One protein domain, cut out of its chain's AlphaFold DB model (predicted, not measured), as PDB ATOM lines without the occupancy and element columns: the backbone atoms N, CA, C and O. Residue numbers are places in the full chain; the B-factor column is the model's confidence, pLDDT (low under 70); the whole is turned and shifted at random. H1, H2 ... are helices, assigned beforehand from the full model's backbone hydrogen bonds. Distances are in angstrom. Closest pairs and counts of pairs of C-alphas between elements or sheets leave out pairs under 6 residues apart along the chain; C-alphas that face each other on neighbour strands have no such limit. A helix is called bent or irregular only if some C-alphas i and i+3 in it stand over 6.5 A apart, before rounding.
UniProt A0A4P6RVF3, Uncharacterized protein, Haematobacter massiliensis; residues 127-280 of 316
ATOM      1  N   PRO A 127     192.998 181.272 208.758       91.12
ATOM      2  CA  PRO A 127     193.628 182.593 208.744       91.12
ATOM      3  C   PRO A 127     194.752 182.719 209.790       91.12
ATOM      4  O   PRO A 127     195.670 183.521 209.624       91.12
ATOM      5  N   LEU A 128     194.710 181.911 210.864       91.06
ATOM      6  CA  LEU A 128     195.691 181.950 211.953       91.06
ATOM      7  C   LEU A 128     197.101 181.602 211.472       91.06
ATOM      8  O   LEU A 128     198.058 182.217 211.938       91.06
ATOM      9  N   GLY A 129     197.239 180.669 210.524       89.50
ATOM     10  CA  GLY A 129     198.543 180.317 209.951       89.50
ATOM     11  C   GLY A 129     199.218 181.515 209.273       89.50
ATOM     12  O   GLY A 129     200.394 181.793 209.512       89.50
ATOM     13  N   ASP A 130     198.450 182.283 208.491       94.12
ATOM     14  CA  ASP A 130     198.952 183.477 207.800       94.12
ATOM     15  C   ASP A 130     199.282 184.598 208.789       94.12
ATOM     16  O   ASP A 130     200.360 185.189 208.720       94.12
ATOM     17  N   LEU A 131     198.408 184.840 209.768       94.50
ATOM     18  CA  LEU A 131     198.646 185.834 210.818       94.50
ATOM     19  C   LEU A 131     199.885 185.501 211.658       94.50
ATOM     20  O   LEU A 131     200.675 186.391 211.970       94.50
ATOM     21  N   ASN A 132     200.102 184.228 211.998       92.12
ATOM     22  CA  ASN A 132     201.277 183.799 212.754       92.12
ATOM     23  C   ASN A 132     202.573 183.977 211.941       92.12
ATOM     24  O   ASN A 132     203.593 184.389 212.497       92.12
ATOM     25  N   ALA A 133     202.536 183.726 210.628       91.62
ATOM     26  CA  ALA A 133     203.658 183.997 209.730       91.62
ATOM     27  C   ALA A 133     203.972 185.501 209.633       91.62
ATOM     28  O   ALA A 133     205.127 185.898 209.803       91.62
ATOM     29  N   LEU A 134     202.953 186.351 209.468       94.31
ATOM     30  CA  LEU A 134     203.117 187.811 209.463       94.31
ATOM     31  C   LEU A 134     203.637 188.339 210.804       94.31
ATOM     32  O   LEU A 134     204.525 189.189 210.823       94.31
ATOM     33  N   ARG A 135     203.146 187.798 211.927       94.69
ATOM     34  CA  ARG A 135     203.639 188.127 213.273       94.69
ATOM     35  C   ARG A 135     205.138 187.861 213.396       94.69
ATOM     36  O   ARG A 135     205.851 188.709 213.924       94.69
ATOM     37  N   ARG A 136     205.627 186.714 212.905       91.19
ATOM     38  CA  ARG A 136     207.067 186.393 212.906       91.19
ATOM     39  C   ARG A 136     207.870 187.364 212.042       91.19
ATOM     40  O   ARG A 136     208.892 187.864 212.502       91.19
ATOM     41  N   GLY A 137     207.391 187.670 210.835       92.69
ATOM     42  CA  GLY A 137     208.032 188.648 209.948       92.69
ATOM     43  C   GLY A 137     208.100 190.050 210.564       92.69
ATOM     44  O   GLY A 137     209.147 190.695 210.525       92.69
ATOM     45  N   GLY A 138     207.015 190.495 211.201       93.31
ATOM     46  CA  GLY A 138     206.952 191.768 211.919       93.31
ATOM     47  C   GLY A 138     207.866 191.808 213.145       93.31
ATOM     48  O   GLY A 138     208.592 192.781 213.331       93.31
ATOM     49  N   ALA A 139     207.900 190.738 213.944       93.94
ATOM     50  CA  ALA A 139     208.805 190.626 215.088       93.94
ATOM     51  C   ALA A 139     210.284 190.679 214.662       93.94
ATOM     52  O   ALA A 139     211.076 191.375 215.298       93.94
ATOM     53  N   ALA A 140     210.643 190.003 213.565       92.81
ATOM     54  CA  ALA A 140     211.985 190.074 212.991       92.81
ATOM     55  C   ALA A 140     212.332 191.508 212.559       92.81
ATOM     56  O   ALA A 140     213.379 192.022 212.949       92.81
ATOM     57  N   TYR A 141     211.420 192.177 211.845       93.19
ATOM     58  CA  TYR A 141     211.601 193.563 211.406       93.19
ATOM     59  C   TYR A 141     211.819 194.530 212.579       93.19
ATOM     60  O   TYR A 141     212.767 195.314 212.568       93.19
ATOM     61  N   LEU A 142     210.979 194.442 213.617       95.50
ATOM     62  CA  LEU A 142     211.085 195.280 214.818       95.50
ATOM     63  C   LEU A 142     212.367 195.012 215.615       95.50
ATOM     64  O   LEU A 142     212.889 195.918 216.256       95.50
ATOM     65  N   SER A 143     212.894 193.789 215.549       96.06
ATOM     66  CA  SER A 143     214.143 193.397 216.215       96.06
ATOM     67  C   SER A 143     215.402 193.733 215.398       96.06
ATOM     68  O   SER A 143     216.492 193.284 215.747       96.06
ATOM     69  N   GLY A 144     215.273 194.465 214.283       94.00
ATOM     70  CA  GLY A 144     216.388 194.797 213.387       94.00
ATOM     71  C   GLY A 144     216.924 193.613 212.570       94.00
ATOM     72  O   GLY A 144     217.968 193.731 211.931       94.00
ATOM     73  N   GLN A 145     216.231 192.471 212.575       93.81
ATOM     74  CA  GLN A 145     216.587 191.293 211.785       93.81
ATOM     75  C   GLN A 145     215.949 191.380 210.394       93.81
ATOM     76  O   GLN A 145     214.884 191.969 210.216       93.81
ATOM     77  N   SER A 146     216.575 190.768 209.387       89.69
ATOM     78  CA  SER A 146     215.994 190.690 208.045       89.69
ATOM     79  C   SER A 146     214.792 189.734 208.041       89.69
ATOM     80  O   SER A 146     214.992 188.539 208.273       89.69
ATOM     81  N   PRO A 147     213.564 190.200 207.744       88.88
ATOM     82  CA  PRO A 147     212.406 189.317 207.677       88.88
ATOM     83  C   PRO A 147     212.544 188.308 206.540       88.88
ATOM     84  O   PRO A 147     213.062 188.639 205.466       88.88
ATOM     85  N   ASP A 148     211.998 187.108 206.735       91.50
ATOM     86  CA  ASP A 148     211.810 186.156 205.644       91.50
ATOM     87  C   ASP A 148     210.769 186.715 204.663       91.50
ATOM     88  O   ASP A 148     209.555 186.661 204.891       91.50
ATOM     89  N   ARG A 149     211.257 187.318 203.575       88.69
ATOM     90  CA  ARG A 149     210.413 188.003 202.588       88.69
ATOM     91  C   ARG A 149     209.500 187.042 201.837       88.69
ATOM     92  O   ARG A 149     208.397 187.446 201.478       88.69
ATOM     93  N   LEU A 150     209.942 185.808 201.595       89.75
ATOM     94  CA  LEU A 150     209.149 184.825 200.864       89.75
ATOM     95  C   LEU A 150     208.008 184.315 201.743       89.75
ATOM     96  O   LEU A 150     206.855 184.341 201.313       89.75
ATOM     97  N   GLU A 151     208.301 183.938 202.991       91.44
ATOM     98  CA  GLU A 151     207.262 183.533 203.940       91.44
ATOM     99  C   GLU A 151     206.253 184.667 204.184       91.44
ATOM    100  O   GLU A 151     205.043 184.442 204.128       91.44
ATOM    101  N   THR A 152     206.745 185.888 204.410       91.81
ATOM    102  CA  THR A 152     205.891 187.059 204.656       91.81
ATOM    103  C   THR A 152     205.018 187.365 203.436       91.81
ATOM    104  O   THR A 152     203.816 187.574 203.583       91.81
ATOM    105  N   GLY A 153     205.584 187.335 202.224       90.19
ATOM    106  CA  GLY A 153     204.840 187.565 200.983       90.19
ATOM    107  C   GLY A 153     203.749 186.519 200.745       90.19
ATOM    108  O   GLY A 153     202.605 186.874 200.469       90.19
ATOM    109  N   LEU A 154     204.064 185.235 200.933       92.19
ATOM    110  CA  LEU A 154     203.083 184.149 200.824       92.19
ATOM    111  C   LEU A 154     201.992 184.245 201.896       92.19
ATOM    112  O   LEU A 154     200.840 183.925 201.616       92.19
ATOM    113  N   ALA A 155     202.319 184.721 203.100       93.12
ATOM    114  CA  ALA A 155     201.330 184.972 204.143       93.12
ATOM    115  C   ALA A 155     200.389 186.137 203.793       93.12
ATOM    116  O   ALA A 155     199.188 186.023 204.028       93.12
ATOM    117  N   VAL A 156     200.889 187.213 203.170       93.19
ATOM    118  CA  VAL A 156     200.037 188.295 202.639       93.19
ATOM    119  C   VAL A 156     199.099 187.766 201.551       93.19
ATOM    120  O   VAL A 156     197.899 188.035 201.599       93.19
ATOM    121  N   VAL A 157     199.619 186.978 200.600       92.06
ATOM    122  CA  VAL A 157     198.805 186.354 199.541       92.06
ATOM    123  C   VAL A 157     197.747 185.425 200.142       92.06
ATOM    124  O   VAL A 157     196.581 185.511 199.762       92.06
ATOM    125  N   GLY A 158     198.124 184.580 201.106       91.06
ATOM    126  CA  GLY A 158     197.212 183.679 201.812       91.06
ATOM    127  C   GLY A 158     196.100 184.424 202.549       91.06
ATOM    128  O   GLY A 158     194.929 184.106 202.359       91.06
ATOM    129  N   LEU A 159     196.440 185.478 203.295       93.06
ATOM    130  CA  LEU A 159     195.460 186.264 204.046       93.06
ATOM    131  C   LEU A 159     194.503 187.027 203.115       93.06
ATOM    132  O   LEU A 159     193.293 187.047 203.351       93.06
ATOM    133  N   GLY A 160     195.027 187.605 202.029       91.94
ATOM    134  CA  GLY A 160     194.208 188.222 200.985       91.94
ATOM    135  C   GLY A 160     193.270 187.211 200.320       91.94
ATOM    136  O   GLY A 160     192.094 187.501 200.102       91.94
ATOM    137  N   ALA A 161     193.754 185.992 200.077       91.56
ATOM    138  CA  ALA A 161     192.952 184.899 199.544       91.56
ATOM    139  C   ALA A 161     191.873 184.424 200.531       91.56
ATOM    140  O   ALA A 161     190.747 184.164 200.118       91.56
ATOM    141  N   THR A 162     192.154 184.374 201.834       91.38
ATOM    142  CA  THR A 162     191.136 184.130 202.868       91.38
ATOM    143  C   THR A 162     190.049 185.204 202.841       91.38
ATOM    144  O   THR A 162     188.867 184.864 202.842       91.38
ATOM    145  N   ALA A 163     190.424 186.486 202.784       91.88
ATOM    146  CA  ALA A 163     189.457 187.579 202.708       91.88
ATOM    147  C   ALA A 163     188.592 187.476 201.439       91.88
ATOM    148  O   ALA A 163     187.368 187.589 201.512       91.88
ATOM    149  N   ALA A 164     189.210 187.165 200.294       90.12
ATOM    150  CA  ALA A 164     188.498 186.910 199.046       90.12
ATOM    151  C   ALA A 164     187.571 185.688 199.148       90.12
ATOM    152  O   ALA A 164     186.440 185.748 198.686       90.12
ATOM    153  N   ALA A 165     187.997 184.597 199.792       90.06
ATOM    154  CA  ALA A 165     187.156 183.421 199.999       90.06
ATOM    155  C   ALA A 165     185.901 183.747 200.822       90.06
ATOM    156  O   ALA A 165     184.823 183.275 200.475       90.06
ATOM    157  N   VAL A 166     186.017 184.585 201.855       90.06
ATOM    158  CA  VAL A 166     184.852 185.058 202.621       90.06
ATOM    159  C   VAL A 166     183.952 185.940 201.751       90.06
ATOM    160  O   VAL A 166     182.743 185.733 201.718       90.06
ATOM    161  N   ALA A 167     184.532 186.885 201.005       91.88
ATOM    162  CA  ALA A 167     183.772 187.837 200.195       91.88
ATOM    163  C   ALA A 167     183.057 187.197 198.991       91.88
ATOM    164  O   ALA A 167     181.955 187.610 198.642       91.88
ATOM    165  N   THR A 168     183.670 186.199 198.348       89.31
ATOM    166  CA  THR A 168     183.169 185.598 197.100       89.31
ATOM    167  C   THR A 168     182.590 184.193 197.289       89.31
ATOM    168  O   THR A 168     182.409 183.481 196.302       89.31
ATOM    169  N   GLY A 169     182.371 183.742 198.529       85.50
ATOM    170  CA  GLY A 169     181.816 182.411 198.809       85.50
ATOM    171  C   GLY A 169     182.735 181.242 198.420       85.50
ATOM    172  O   GLY A 169     182.259 180.212 197.959       85.50
ATOM    173  N   GLY A 170     184.052 181.397 198.579       82.88
ATOM    174  CA  GLY A 170     185.041 180.325 198.400       82.88
ATOM    175  C   GLY A 170     186.042 180.524 197.257       82.88
ATOM    176  O   GLY A 170     186.995 179.759 197.145       82.88
ATOM    177  N   GLY A 171     185.903 181.576 196.446       83.12
ATOM    178  CA  GLY A 171     186.772 181.826 195.280       83.12
ATOM    179  C   GLY A 171     188.265 181.986 195.606       83.12
ATOM    180  O   GLY A 171     189.119 181.650 194.791       83.12
ATOM    181  N   GLY A 172     188.604 182.426 196.820       87.88
ATOM    182  CA  GLY A 172     189.990 182.527 197.282       87.88
ATOM    183  C   GLY A 172     190.613 181.223 197.804       87.88
ATOM    184  O   GLY A 172     191.814 181.195 198.065       87.88
ATOM    185  N   LEU A 173     189.854 180.130 197.948       89.88
ATOM    186  CA  LEU A 173     190.354 178.896 198.578       89.88
ATOM    187  C   LEU A 173     191.489 178.232 197.787       89.88
ATOM    188  O   LEU A 173     192.452 177.758 198.387       89.88
ATOM    189  N   VAL A 174     191.426 178.257 196.452       90.31
ATOM    190  CA  VAL A 174     192.484 177.711 195.577       90.31
ATOM    191  C   VAL A 174     193.795 178.471 195.790       90.31
ATOM    192  O   VAL A 174     194.846 177.863 195.978       90.31
ATOM    193  N   VAL A 175     193.732 179.805 195.839       92.38
ATOM    194  CA  VAL A 175     194.909 180.656 196.069       92.38
ATOM    195  C   VAL A 175     195.446 180.470 197.490       92.38
ATOM    196  O   VAL A 175     196.658 180.378 197.666       92.38
ATOM    197  N   LYS A 176     194.570 180.342 198.498       93.75
ATOM    198  CA  LYS A 176     194.950 180.049 199.891       93.75
ATOM    199  C   LYS A 176     195.694 178.717 200.000       93.75
ATOM    200  O   LYS A 176     196.769 178.666 200.595       93.75
ATOM    201  N   ALA A 177     195.154 177.660 199.395       93.38
ATOM    202  CA  ALA A 177     195.792 176.348 199.340       93.38
ATOM    203  C   ALA A 177     197.152 176.415 198.627       93.38
ATOM    204  O   ALA A 177     198.150 175.929 199.162       93.38
ATOM    205  N   GLY A 178     197.230 177.104 197.486       92.75
ATOM    206  CA  GLY A 178     198.485 177.379 196.787       92.75
ATOM    207  C   GLY A 178     199.523 178.092 197.659       92.75
ATOM    208  O   GLY A 178     200.662 177.637 197.781       92.75
ATOM    209  N   ALA A 179     199.129 179.185 198.315       93.12
ATOM    210  CA  ALA A 179     200.021 179.998 199.138       93.12
ATOM    211  C   ALA A 179     200.532 179.226 200.361       93.12
ATOM    212  O   ALA A 179     201.733 179.230 200.638       93.12
ATOM    213  N   THR A 180     199.650 178.496 201.052       94.12
ATOM    214  CA  THR A 180     200.055 177.626 202.161       94.12
ATOM    215  C   THR A 180     200.978 176.508 201.680       94.12
ATOM    216  O   THR A 180     201.964 176.221 202.352       94.12
ATOM    217  N   THR A 181     200.735 175.916 200.509       94.00
ATOM    218  CA  THR A 181     201.632 174.900 199.929       94.00
ATOM    219  C   THR A 181     203.047 175.427 199.763       94.00
ATOM    220  O   THR A 181     204.004 174.782 200.191       94.00
ATOM    221  N   LEU A 182     203.187 176.614 199.174       93.31
ATOM    222  CA  LEU A 182     204.491 177.236 198.979       93.31
ATOM    223  C   LEU A 182     205.136 177.634 200.303       93.31
ATOM    224  O   LEU A 182     206.342 177.455 200.461       93.31
ATOM    225  N   ARG A 183     204.353 178.093 201.284       92.94
ATOM    226  CA  ARG A 183     204.884 178.396 202.618       92.94
ATOM    227  C   ARG A 183     205.416 177.143 203.310       92.94
ATOM    228  O   ARG A 183     206.528 177.172 203.835       92.94
ATOM    229  N   LEU A 184     204.651 176.052 203.289       92.62
ATOM    230  CA  LEU A 184     205.067 174.765 203.847       92.62
ATOM    231  C   LEU A 184     206.327 174.258 203.144       92.62
ATOM    232  O   LEU A 184     207.303 173.907 203.800       92.62
ATOM    233  N   ALA A 185     206.347 174.277 201.811       92.56
ATOM    234  CA  ALA A 185     207.506 173.850 201.041       92.56
ATOM    235  C   ALA A 185     208.762 174.663 201.374       92.56
ATOM    236  O   ALA A 185     209.843 174.090 201.503       92.56
ATOM    237  N   HIS A 186     208.618 175.983 201.525       91.94
ATOM    238  CA  HIS A 186     209.707 176.880 201.905       91.94
ATOM    239  C   HIS A 186     210.256 176.530 203.290       91.94
ATOM    240  O   HIS A 186     211.450 176.276 203.431       91.94
ATOM    241  N   ARG A 187     209.376 176.417 204.293       90.56
ATOM    242  CA  ARG A 187     209.759 176.086 205.677       90.56
ATOM    243  C   ARG A 187     210.392 174.709 205.829       90.56
ATOM    244  O   ARG A 187     211.264 174.529 206.670       90.56
ATOM    245  N   LEU A 188     209.972 173.750 205.011       89.38
ATOM    246  CA  LEU A 188     210.530 172.399 204.991       89.38
ATOM    247  C   LEU A 188     211.803 172.287 204.133       89.38
ATOM    248  O   LEU A 188     212.307 171.180 203.947       89.38
ATOM    249  N   GLY A 189     212.292 173.388 203.548       88.69
ATOM    250  CA  GLY A 189     213.472 173.381 202.678       88.69
ATOM    251  C   GLY A 189     213.280 172.580 201.385       88.69
ATOM    252  O   GLY A 189     214.245 172.069 200.823       88.69
ATOM    253  N   ARG A 190     212.035 172.430 200.913       87.81
ATOM    254  CA  ARG A 190     211.671 171.654 199.709       87.81
ATOM    255  C   ARG A 190     211.621 172.494 198.433       87.81
ATOM    256  O   ARG A 190     211.369 171.956 197.357       87.81
ATOM    257  N   ILE A 191     211.839 173.802 198.538       87.44
ATOM    258  CA  ILE A 191     211.925 174.707 197.389       87.44
ATOM    259  C   ILE A 191     213.373 174.752 196.911       87.44
ATOM    260  O   ILE A 191     214.279 175.090 197.669       87.44
ATOM    261  N   THR A 192     213.596 174.452 195.631       83.31
ATOM    262  CA  THR A 192     214.932 174.555 195.041       83.31
ATOM    263  C   THR A 192     215.416 176.014 195.038       83.31
ATOM    264  O   THR A 192     214.607 176.941 194.921       83.31
ATOM    265  N   PRO A 193     216.735 176.281 195.093       81.25
ATOM    266  CA  PRO A 193     217.248 177.654 195.093       81.25
ATOM    267  C   PRO A 193     216.824 178.481 193.869       81.25
ATOM    268  O   PRO A 193     216.702 179.703 193.952       81.25
ATOM    269  N   GLY A 194     216.611 177.828 192.719       78.56
ATOM    270  CA  GLY A 194     216.078 178.464 191.510       78.56
ATOM    271  C   GLY A 194     214.632 178.916 191.681       78.56
ATOM    272  O   GLY A 194     214.297 180.054 191.351       78.56
ATOM    273  N   LEU A 195     213.804 178.051 192.265       83.31
ATOM    274  CA  LEU A 195     212.395 178.321 192.505       83.31
ATOM    275  C   LEU A 195     212.190 179.380 193.592       83.31
ATOM    276  O   LEU A 195     211.363 180.268 193.424       83.31
ATOM    277  N   SER A 196     212.993 179.357 194.658       83.94
ATOM    278  CA  SER A 196     212.945 180.372 195.720       83.94
ATOM    279  C   SER A 196     213.227 181.777 195.175       83.94
ATOM    280  O   SER A 196     212.509 182.729 195.493       83.94
ATOM    281  N   ARG A 197     214.215 181.908 194.276       81.69
ATOM    282  CA  ARG A 197     214.497 183.170 193.574       81.69
ATOM    283  C   ARG A 197     213.330 183.604 192.697       81.69
ATOM    284  O   ARG A 197     212.906 184.748 192.812       81.69
ATOM    285  N   ALA A 198     212.782 182.696 191.888       81.44
ATOM    286  CA  ALA A 198     211.623 182.993 191.047       81.44
ATOM    287  C   ALA A 198     210.410 183.441 191.881       81.44
ATOM    288  O   ALA A 198     209.787 184.442 191.558       81.44
ATOM    289  N   LEU A 199     210.118 182.775 192.997       84.50
ATOM    290  CA  LEU A 199     209.022 183.154 193.891       84.50
ATOM    291  C   LEU A 199     209.265 184.504 194.571       84.50
ATOM    292  O   LEU A 199     208.358 185.323 194.672       84.50
ATOM    293  N   THR A 200     210.497 184.772 195.006       82.94
ATOM    294  CA  THR A 200     210.850 186.055 195.631       82.94
ATOM    295  C   THR A 200     210.800 187.207 194.625       82.94
ATOM    296  O   THR A 200     210.413 188.317 194.984       82.94
ATOM    297  N   GLU A 201     211.189 186.963 193.370       77.50
ATOM    298  CA  GLU A 201     211.066 187.927 192.272       77.50
ATOM    299  C   GLU A 201     209.601 188.150 191.878       77.50
ATOM    300  O   GLU A 201     209.202 189.298 191.706       77.50
ATOM    301  N   GLY A 202     208.791 187.088 191.817       70.88
ATOM    302  CA  GLY A 202     207.359 187.160 191.507       70.88
ATOM    303  C   GLY A 202     206.521 187.803 192.616       70.88
ATOM    304  O   GLY A 202     205.528 188.463 192.330       70.88
ATOM    305  N   ALA A 203     206.940 187.673 193.879       65.94
ATOM    306  CA  ALA A 203     206.299 188.315 195.029       65.94
ATOM    307  C   ALA A 203     206.565 189.829 195.113       65.94
ATOM    308  O   ALA A 203     205.881 190.541 195.854       65.94
ATOM    309  N   ARG A 204     207.547 190.353 194.366       66.19
ATOM    310  CA  ARG A 204     207.697 191.801 194.197       66.19
ATOM    311  C   ARG A 204     206.580 192.250 193.255       66.19
ATOM    312  O   ARG A 204     206.659 192.001 192.057       66.19
ATOM    313  N   LEU A 205     205.541 192.884 193.817       50.72
ATOM    314  CA  LEU A 205     204.478 193.582 193.076       50.72
ATOM    315  C   LEU A 205     205.054 194.312 191.849       50.72
ATOM    316  O   LEU A 205     206.188 194.794 191.929       50.72
ATOM    317  N   PRO A 206     204.299 194.415 190.738       49.53
ATOM    318  CA  PRO A 206     204.810 194.782 189.422       49.53
ATOM    319  C   PRO A 206     205.156 196.275 189.357       49.53
ATOM    320  O   PRO A 206     204.487 197.069 188.709       49.53
ATOM    321  N   LEU A 207     206.224 196.668 190.040       47.97
ATOM    322  CA  LEU A 207     206.899 197.952 189.889       47.97
ATOM    323  C   LEU A 207     208.101 197.824 188.935       47.97
ATOM    324  O   LEU A 207     208.796 198.801 188.681       47.97
ATOM    325  N   GLY A 208     208.346 196.624 188.389       51.38
ATOM    326  CA  GLY A 208     209.365 196.357 187.377       51.38
ATOM    327  C   GLY A 208     208.749 195.830 186.081       51.38
ATOM    328  O   GLY A 208     208.317 194.683 186.016       51.38
ATOM    329  N   SER A 209     208.758 196.648 185.031       54.25
ATOM    330  CA  SER A 209     208.280 196.351 183.671       54.25
ATOM    331  C   SER A 209     209.240 195.448 182.869       54.25
ATOM    332  O   SER A 209     209.599 195.741 181.731       54.25
ATOM    333  N   GLY A 210     209.704 194.343 183.463       66.81
ATOM    334  CA  GLY A 210     210.697 193.453 182.850       66.81
ATOM    335  C   GLY A 210     210.159 192.060 182.517       66.81
ATOM    336  O   GLY A 210     209.507 191.427 183.341       66.81
ATOM    337  N   ALA A 211     210.546 191.506 181.361       72.56
ATOM    338  CA  ALA A 211     210.202 190.135 180.944       72.56
ATOM    339  C   ALA A 211     210.652 189.035 181.933       72.56
ATOM    340  O   ALA A 211     210.171 187.903 181.888       72.56
ATOM    341  N   ARG A 212     211.605 189.330 182.829       72.69
ATOM    342  CA  ARG A 212     211.991 188.424 183.923       72.69
ATOM    343  C   ARG A 212     210.949 188.415 185.047       72.69
ATOM    344  O   ARG A 212     210.563 187.331 185.459       72.69
ATOM    345  N   ALA A 213     210.464 189.589 185.459       72.88
ATOM    346  CA  ALA A 213     209.442 189.730 186.496       72.88
ATOM    347  C   ALA A 213     208.112 189.079 186.075       72.88
ATOM    348  O   ALA A 213     207.490 188.373 186.865       72.88
ATOM    349  N   ALA A 214     207.733 189.238 184.800       76.06
ATOM    350  CA  ALA A 214     206.573 188.557 184.223       76.06
ATOM    351  C   ALA A 214     206.713 187.027 184.304       76.06
ATOM    352  O   ALA A 214     205.860 186.361 184.878       76.06
ATOM    353  N   ARG A 215     207.853 186.475 183.859       79.75
ATOM    354  CA  ARG A 215     208.105 185.027 183.943       79.75
ATOM    355  C   ARG A 215     208.090 184.496 185.376       79.75
ATOM    356  O   ARG A 215     207.576 183.410 185.613       79.75
ATOM    357  N   SER A 216     208.646 185.226 186.343       82.62
ATOM    358  CA  SER A 216     208.578 184.822 187.755       82.62
ATOM    359  C   SER A 216     207.158 184.872 188.322       82.62
ATOM    360  O   SER A 216     206.796 184.021 189.139       82.62
ATOM    361  N   ALA A 217     206.345 185.838 187.884       83.44
ATOM    362  CA  ALA A 217     204.937 185.918 188.254       83.44
ATOM    363  C   ALA A 217     204.147 184.736 187.674       83.44
ATOM    364  O   ALA A 217     203.384 184.115 188.412       83.44
ATOM    365  N   ASP A 218     204.406 184.355 186.418       87.94
ATOM    366  CA  ASP A 218     203.784 183.187 185.780       87.94
ATOM    367  C   ASP A 218     204.112 181.896 186.537       87.94
ATOM    368  O   ASP A 218     203.210 181.146 186.901       87.94
ATOM    369  N   VAL A 219     205.388 181.681 186.886       90.50
ATOM    370  CA  VAL A 219     205.809 180.518 187.690       90.50
ATOM    371  C   VAL A 219     205.117 180.501 189.051       90.50
ATOM    372  O   VAL A 219     204.670 179.453 189.513       90.50
ATOM    373  N   THR A 220     205.012 181.659 189.703       90.38
ATOM    374  CA  THR A 220     204.316 181.771 190.990       90.38
ATOM    375  C   THR A 220     202.837 181.421 190.831       90.38
ATOM    376  O   THR A 220     202.307 180.638 191.617       90.38
ATOM    377  N   ALA A 221     202.176 181.934 189.793       90.75
ATOM    378  CA  ALA A 221     200.779 181.639 189.497       90.75
ATOM    379  C   ALA A 221     200.555 180.152 189.169       90.75
ATOM    380  O   ALA A 221     199.594 179.558 189.659       90.75
ATOM    381  N   ASP A 222     201.447 179.530 188.398       93.94
ATOM    382  CA  ASP A 222     201.425 178.093 188.101       93.94
ATOM    383  C   ASP A 222     201.525 177.252 189.370       93.94
ATOM    384  O   ASP A 222     200.760 176.307 189.561       93.94
ATOM    385  N   LEU A 223     202.422 177.622 190.280       93.25
ATOM    386  CA  LEU A 223     202.588 176.913 191.541       93.25
ATOM    387  C   LEU A 223     201.427 177.118 192.518       93.25
ATOM    388  O   LEU A 223     201.044 176.176 193.214       93.25
ATOM    389  N   LEU A 224     200.855 178.324 192.571       93.31
ATOM    390  CA  LEU A 224     199.646 178.590 193.352       93.31
ATOM    391  C   LEU A 224     198.476 177.748 192.827       93.31
ATOM    392  O   LEU A 224     197.787 177.102 193.618       93.31
ATOM    393  N   ARG A 225     198.294 177.699 191.499       93.69
ATOM    394  CA  ARG A 225     197.296 176.839 190.846       93.69
ATOM    395  C   ARG A 225     197.532 175.365 191.151       93.69
ATOM    396  O   ARG A 225     196.595 174.680 191.545       93.69
ATOM    397  N   LEU A 226     198.776 174.900 191.049       95.38
ATOM    398  CA  LEU A 226     199.142 173.524 191.369       95.38
ATOM    399  C   LEU A 226     198.770 173.157 192.811       95.38
ATOM    400  O   LEU A 226     198.076 172.165 193.024       95.38
ATOM    401  N   GLY A 227     199.184 173.970 193.788       93.56
ATOM    402  CA  GLY A 227     198.870 173.734 195.200       93.56
ATOM    403  C   GLY A 227     197.370 173.761 195.499       93.56
ATOM    404  O   GLY A 227     196.892 172.983 196.324       93.56
ATOM    405  N   GLY A 228     196.618 174.609 194.793       93.88
ATOM    406  CA  GLY A 228     195.165 174.677 194.910       93.88
ATOM    407  C   GLY A 228     194.422 173.500 194.273       93.88
ATOM    408  O   GLY A 228     193.489 172.981 194.879       93.88
ATOM    409  N   ASN A 229     194.854 173.040 193.097       95.12
ATOM    410  CA  ASN A 229     194.164 171.994 192.335       95.12
ATOM    411  C   ASN A 229     194.577 170.576 192.750       95.12
ATOM    412  O   ASN A 229     193.728 169.693 192.873       95.12
ATOM    413  N   ALA A 230     195.875 170.338 192.963       94.38
ATOM    414  CA  ALA A 230     196.385 169.038 193.399       94.38
ATOM    415  C   ALA A 230     196.274 168.830 194.916       94.38
ATOM    416  O   ALA A 230     196.365 167.699 195.391       94.38
ATOM    417  N   GLY A 231     196.069 169.909 195.672       92.81
ATOM    418  CA  GLY A 231     196.073 169.901 197.124       92.81
ATOM    419  C   GLY A 231     197.473 170.089 197.708       92.81
ATOM    420  O   GLY A 231     198.502 169.855 197.066       92.81
ATOM    421  N   VAL A 232     197.497 170.500 198.973       92.50
ATOM    422  CA  VAL A 232     198.702 170.997 199.641       92.50
ATOM    423  C   VAL A 232     199.774 169.922 199.802       92.50
ATOM    424  O   VAL A 232     200.889 170.049 199.302       92.50
ATOM    425  N   VAL A 233     199.414 168.823 200.460       90.12
ATOM    426  CA  VAL A 233     200.318 167.698 200.733       90.12
ATOM    427  C   VAL A 233     200.776 166.991 199.453       90.12
ATOM    428  O   VAL A 233     201.985 166.819 199.284       90.12
ATOM    429  N   PRO A 234     199.886 166.637 198.502       91.81
ATOM    430  CA  PRO A 234     200.313 166.068 197.229       91.81
ATOM    431  C   PRO A 234     201.309 166.955 196.478       91.81
ATOM    432  O   PRO A 234     202.278 166.448 195.912       91.81
ATOM    433  N   THR A 235     201.126 168.276 196.529       93.94
ATOM    434  CA  THR A 235     202.033 169.214 195.864       93.94
ATOM    435  C   THR A 235     203.424 169.230 196.487       93.94
ATOM    436  O   THR A 235     204.399 169.283 195.741       93.94
ATOM    437  N   LEU A 236     203.569 169.074 197.810       91.44
ATOM    438  CA  LEU A 236     204.893 168.943 198.444       91.44
ATOM    439  C   LEU A 236     205.714 167.783 197.852       91.44
ATOM    440  O   LEU A 236     206.931 167.900 197.699       91.44
ATOM    441  N   HIS A 237     205.052 166.690 197.460       89.38
ATOM    442  CA  HIS A 237     205.691 165.574 196.758       89.38
ATOM    443  C   HIS A 237     205.926 165.842 195.269       89.38
ATOM    444  O   HIS A 237     206.820 165.233 194.681       89.38
ATOM    445  N   LEU A 238     205.156 166.734 194.644       92.00
ATOM    446  CA  LEU A 238     205.326 167.121 193.242       92.00
ATOM    447  C   LEU A 238     206.457 168.130 193.042       92.00
ATOM    448  O   LEU A 238     207.129 168.063 192.017       92.00
ATOM    449  N   LEU A 239     206.721 169.002 194.020       90.56
ATOM    450  CA  LEU A 239     207.761 170.036 193.929       90.56
ATOM    451  C   LEU A 239     209.155 169.468 193.635       90.56
ATOM    452  O   LEU A 239     209.919 170.097 192.912       90.56
ATOM    453  N   ARG A 240     209.465 168.246 194.099       87.50
ATOM    454  CA  ARG A 240     210.736 167.562 193.780       87.50
ATOM    455  C   ARG A 240     210.930 167.272 192.286       87.50
ATOM    456  O   ARG A 240     212.029 166.931 191.876       87.50
ATOM    457  N   HIS A 241     209.858 167.333 191.499       86.56
ATOM    458  CA  HIS A 241     209.869 167.110 190.055       86.56
ATOM    459  C   HIS A 241     209.876 168.429 189.264       86.56
ATOM    460  O   HIS A 241     209.855 168.386 188.031       86.56
ATOM    461  N   ILE A 242     209.870 169.582 189.941       88.94
ATOM    462  CA  ILE A 242     209.811 170.910 189.327       88.94
ATOM    463  C   ILE A 242     211.186 171.563 189.424       88.94
ATOM    464  O   ILE A 242     211.546 172.163 190.436       88.94
ATOM    465  N   ASP A 243     211.938 171.470 188.331       83.56
ATOM    466  CA  ASP A 243     213.286 172.037 188.231       83.56
ATOM    467  C   ASP A 243     213.285 173.362 187.456       83.56
ATOM    468  O   ASP A 243     214.190 174.186 187.594       83.56
ATOM    469  N   SER A 244     212.254 173.576 186.633       85.19
ATOM    470  CA  SER A 244     212.154 174.686 185.691       85.19
ATOM    471  C   SER A 244     210.767 175.334 185.688       85.19
ATOM    472  O   SER A 244     209.774 174.747 186.118       85.19
ATOM    473  N   ALA A 245     210.696 176.552 185.145       86.50
ATOM    474  CA  ALA A 245     209.433 177.243 184.893       86.50
ATOM    475  C   ALA A 245     208.501 176.432 183.977       86.50
ATOM    476  O   ALA A 245     207.292 176.398 184.177       86.50
ATOM    477  N   GLU A 246     209.075 175.736 182.994       87.38
ATOM    478  CA  GLU A 246     208.316 174.896 182.073       87.38
ATOM    479  C   GLU A 246     207.725 173.663 182.772       87.38
ATOM    480  O   GLU A 246     206.577 173.301 182.509       87.38
ATOM    481  N   ASP A 247     208.466 173.045 183.697       89.69
ATOM    482  CA  ASP A 247     207.932 171.959 184.523       89.69
ATOM    483  C   ASP A 247     206.775 172.451 185.396       89.69
ATOM    484  O   ASP A 247     205.746 171.779 185.467       89.69
ATOM    485  N   ALA A 248     206.909 173.632 186.011       91.25
ATOM    486  CA  ALA A 248     205.846 174.232 186.815       91.25
ATOM    487  C   ALA A 248     204.573 174.435 185.980       91.25
ATOM    488  O   ALA A 248     203.515 173.942 186.365       91.25
ATOM    489  N   ALA A 249     204.694 175.044 184.797       92.00
ATOM    490  CA  ALA A 249     203.573 175.269 183.886       92.00
ATOM    491  C   ALA A 249     202.914 173.960 183.426       92.00
ATOM    492  O   ALA A 249     201.689 173.820 183.431       92.00
ATOM    493  N   ARG A 250     203.712 172.955 183.044       92.81
ATOM    494  CA  ARG A 250     203.183 171.668 182.568       92.81
ATOM    495  C   ARG A 250     202.520 170.865 183.690       92.81
ATOM    496  O   ARG A 250     201.485 170.246 183.441       92.81
ATOM    497  N   ILE A 251     203.077 170.864 184.902       94.62
ATOM    498  CA  ILE A 251     202.464 170.183 186.053       94.62
ATOM    499  C   ILE A 251     201.220 170.944 186.534       94.62
ATOM    500  O   ILE A 251     200.221 170.298 186.847       94.62
ATOM    501  N   ALA A 252     201.219 172.279 186.507       95.06
ATOM    502  CA  ALA A 252     200.030 173.084 186.791       95.06
ATOM    503  C   ALA A 252     198.888 172.747 185.820       95.06
ATOM    504  O   ALA A 252     197.794 172.402 186.262       95.06
ATOM    505  N   ARG A 253     199.161 172.682 184.512       94.56
ATOM    506  CA  ARG A 253     198.163 172.246 183.516       94.56
ATOM    507  C   ARG A 253     197.689 170.812 183.714       94.56
ATOM    508  O   ARG A 253     196.523 170.503 183.484       94.56
ATOM    509  N   LEU A 254     198.589 169.914 184.117       95.94
ATOM    510  CA  LEU A 254     198.185 168.561 184.486       95.94
ATOM    511  C   LEU A 254     197.234 168.595 185.689       95.94
ATOM    512  O   LEU A 254     196.255 167.854 185.692       95.94
ATOM    513  N   SER A 255     197.476 169.482 186.657       96.50
ATOM    514  CA  SER A 255     196.605 169.661 187.819       96.50
ATOM    515  C   SER A 255     195.256 170.286 187.507       96.50
ATOM    516  O   SER A 255     194.267 169.868 188.098       96.50
ATOM    517  N   ASP A 256     195.176 171.173 186.515       95.56
ATOM    518  CA  ASP A 256     193.896 171.697 186.022       95.56
ATOM    519  C   ASP A 256     192.991 170.574 185.484       95.56
ATOM    520  O   ASP A 256     191.768 170.663 185.546       95.56
ATOM    521  N   ALA A 257     193.588 169.502 184.951       95.81
ATOM    522  CA  ALA A 257     192.863 168.369 184.381       95.81
ATOM    523  C   ALA A 257     192.654 167.201 185.361       95.81
ATOM    524  O   ALA A 257     191.615 166.546 185.326       95.81
ATOM    525  N   ALA A 258     193.651 166.892 186.194       94.25
ATOM    526  CA  ALA A 258     193.650 165.725 187.077       94.25
ATOM    527  C   ALA A 258     193.270 166.053 188.531       94.25
ATOM    528  O   ALA A 258     192.938 165.136 189.290       94.25
ATOM    529  N   GLY A 259     193.316 167.328 188.931       94.06
ATOM    530  CA  GLY A 259     193.007 167.778 190.287       94.06
ATOM    531  C   GLY A 259     193.842 167.033 191.341       94.06
ATOM    532  O   GLY A 259     195.049 166.848 191.141       94.06
ATOM    533  N   PRO A 260     193.229 166.514 192.422       92.44
ATOM    534  CA  PRO A 260     193.933 165.775 193.478       92.44
ATOM    535  C   PRO A 260     194.712 164.544 192.989       92.44
ATOM    536  O   PRO A 260     195.714 164.152 193.589       92.44
ATOM    537  N   ARG A 261     194.318 163.956 191.849       93.56
ATOM    538  CA  ARG A 261     194.978 162.768 191.276       93.56
ATOM    539  C   ARG A 261     196.323 163.080 190.616       93.56
ATOM    540  O   ARG A 261     197.039 162.159 190.227       93.56
ATOM    541  N   THR A 262     196.704 164.354 190.501       95.38
ATOM    542  CA  THR A 262     197.947 164.796 189.837       95.38
ATOM    543  C   THR A 262     199.189 164.116 190.396       95.38
ATOM    544  O   THR A 262     200.030 163.658 189.620       95.38
ATOM    545  N   ARG A 263     199.294 163.986 191.728       94.25
ATOM    546  CA  ARG A 263     200.403 163.251 192.358       94.25
ATOM    547  C   ARG A 263     200.453 161.807 191.874       94.25
ATOM    548  O   ARG A 263     201.514 161.365 191.450       94.25
ATOM    549  N   GLY A 264     199.316 161.113 191.872       94.56
ATOM    550  CA  GLY A 264     199.215 159.746 191.359       94.56
ATOM    551  C   GLY A 264     199.684 159.641 189.911       94.56
ATOM    552  O   GLY A 264     200.511 158.792 189.594       94.56
ATOM    553  N   VAL A 265     199.251 160.562 189.044       95.94
ATOM    554  CA  VAL A 265     199.668 160.581 187.632       95.94
ATOM    555  C   VAL A 265     201.183 160.752 187.486       95.94
ATOM    556  O   VAL A 265     201.802 160.045 186.690       95.94
ATOM    557  N   VAL A 266     201.797 161.664 188.241       95.69
ATOM    558  CA  VAL A 266     203.242 161.929 188.149       95.69
ATOM    559  C   VAL A 266     204.071 160.810 188.780       95.69
ATOM    560  O   VAL A 266     205.050 160.385 188.170       95.69
ATOM    561  N   GLU A 267     203.690 160.308 189.956       93.75
ATOM    562  CA  GLU A 267     204.451 159.273 190.673       93.75
ATOM    563  C   GLU A 267     204.334 157.894 190.005       93.75
ATOM    564  O   GLU A 267     205.333 157.187 189.901       93.75
ATOM    565  N   VAL A 268     203.156 157.523 189.488       95.44
ATOM    566  CA  VAL A 268     202.956 156.219 188.828       95.44
ATOM    567  C   VAL A 268     203.562 156.197 187.426       95.44
ATOM    568  O   VAL A 268     204.238 155.238 187.052       95.44
ATOM    569  N   LEU A 269     203.315 157.231 186.614       94.88
ATOM    570  CA  LEU A 269     203.772 157.246 185.220       94.88
ATOM    571  C   LEU A 269     205.216 157.743 185.073       94.88
ATOM    572  O   LEU A 269     205.844 157.502 184.036       94.88
ATOM    573  N   GLY A 270     205.722 158.459 186.077       93.81
ATOM    574  CA  GLY A 270     206.969 159.215 186.033       93.81
ATOM    575  C   GLY A 270     206.825 160.562 185.314       93.81
ATOM    576  O   GLY A 270     205.996 160.723 184.407       93.81
ATOM    577  N   LYS A 271     207.698 161.520 185.666       90.44
ATOM    578  CA  LYS A 271     207.735 162.899 185.126       90.44
ATOM    579  C   LYS A 271     207.577 162.926 183.601       90.44
ATOM    580  O   LYS A 271     206.609 163.472 183.083       90.44
ATOM    581  N   SER A 272     208.455 162.255 182.858       91.12
ATOM    582  CA  SER A 272     208.472 162.340 181.388       91.12
ATOM    583  C   SER A 272     207.201 161.805 180.721       91.12
ATOM    584  O   SER A 272     206.786 162.299 179.671       91.12
ATOM    585  N   ARG A 273     206.568 160.762 181.272       92.62
ATOM    586  CA  ARG A 273     205.319 160.230 180.705       92.62
ATOM    587  C   ARG A 273     204.135 161.114 181.088       92.62
ATOM    588  O   ARG A 273     203.344 161.410 180.200       92.62
ATOM    589  N   ALA A 274     204.071 161.588 182.332       93.06
ATOM    590  CA  ALA A 274     203.041 162.515 182.791       93.06
ATOM    591  C   ALA A 274     203.057 163.833 181.995       93.06
ATOM    592  O   ALA A 274     202.025 164.247 181.471       93.06
ATOM    593  N   LEU A 275     204.229 164.441 181.780       91.69
ATOM    594  CA  LEU A 275     204.345 165.687 181.011       91.69
ATOM    595  C   LEU A 275     203.975 165.501 179.532       91.69
ATOM    596  O   LEU A 275     203.359 166.383 178.935       91.69
ATOM    597  N   ARG A 276     204.255 164.331 178.938       91.38
ATOM    598  CA  ARG A 276     203.796 164.000 177.574       91.38
ATOM    599  C   ARG A 276     202.271 163.916 177.451       91.38
ATOM    600  O   ARG A 276     201.748 164.069 176.347       91.38
ATOM    601  N   LEU A 277     201.537 163.720 178.549       93.19
ATOM    602  CA  LEU A 277     200.072 163.766 178.522       93.19
ATOM    603  C   LEU A 277     199.543 165.176 178.250       93.19
ATOM    604  O   LEU A 277     198.438 165.300 177.735       93.19
ATOM    605  N   THR A 278     200.333 166.223 178.494       90.56
ATOM    606  CA  THR A 278     199.919 167.620 178.263       90.56
ATOM    607  C   THR A 278     200.013 168.069 176.804       90.56
ATOM    608  O   THR A 278     199.485 169.120 176.455       90.56
ATOM    609  N   VAL A 279     200.646 167.276 175.933       91.19
ATOM    610  CA  VAL A 279     200.885 167.632 174.527       91.19
ATOM    611  C   VAL A 279     200.408 166.546 173.570       91.19
ATOM    612  O   VAL A 279     200.576 165.354 173.831       91.19
ATOM    613  N   ARG A 280     199.830 166.938 172.436       88.75
ATOM    614  CA  ARG A 280     199.451 166.044 171.330       88.75
ATOM    615  C   ARG A 280     200.187 166.429 170.057       88.75
ATOM    616  O   ARG A 280     200.676 167.545 169.942       88.75
TER     617      ARG A 280
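What this domain is: This is residues 127 to 280 of the 316 residues of an uncharacterized protein of Haematobacter massiliensis (UniProt A0A4P6RVF3). Look toward one end of an elongated stack of helices for the longest helix, H7, folded into two arms, H7a and H7b, with little H8 packed on it at that end. From H7a the row runs through H5 and H3 to H2 and H1, where H1, H2 and H3 fold back and forth as two helical hairpins; H5 crosses H3, H4 packs on H5 and the first residues of H2, and H6 sits between H3 and H7b. The 154 printed residues hold eight named helices, H1 to H8 in chain order, and no named strand: the class is all helix. The whole is compact, with a radius of gyration of the C-alphas of 15.6 A, and only just elongated, spanning 52 by 35 by 30 A.

Where its parts are: Find C-alpha 245 at (209.433, 177.243, 184.893), where H7 begins; by its hydrogen bonds it was assigned as one helix, residues 245 to 269, but it is bent, with C-alphas 257 and 260 9.5 A apart. Arm H7a is residues 245 to 257, 18.8 A long; arm H7b, residues 260 to 269, is irregular, with C-alphas 260 and 263 7.0 A apart. H8 is residues 271 to 276, ending at C-alpha 276, (203.796, 164.000, 177.574). Before H7 come H6, residues 232 to 241, H5, residues 211 to 230 and 28.1 A long, and H4, residues 193 to 202. Earlier lie H3, residues 173 to 187, 20.9 A, H2, residues 149 to 167, 26.7 A, and H1, residues 127 to 142, 22.4 A, which begins at C-alpha 127, (193.628, 182.593, 208.744).

How they stand to each other: Start at H7a, which touches H5 the same way at a shallow tilt of 34 degrees, only just short of steep; the closest C-alphas, Leu 226 and Ala 252, are 4.7 A apart. H8 touches residues 250 to 254 of H7a, closest at the C-alphas of Arg 250 and Leu 275, 6.3 A. H6 touches H7b, closest at the C-alphas of Pro 234 and Arg 263, 5.6 A. Residues 223 to 229 of H5 touch H3 about perpendicular, at 75 degrees; the C-alphas of Gly 178 and Leu 224 come to 3.8 A. H2 and H3 form a hairpin at a shallow tilt of 19 degrees, and H1 and H2 another at 36 degrees, only just steep. H1 and H5 are apart. Every O i to N i+4 pair is within hydrogen-bond range in H1, H2, H3, H4, H5, H7a and H8, against 3 of 6 in H6 and 5 of 6 in H7b.

The domain as a whole: The C-alphas of Ser 143 and Arg 280 are the two farthest apart, 54.6 A. The printed part has no cut and no long link. Look at residues 203 to 210 for pLDDT under 70; the mean of the printed part is 88.6.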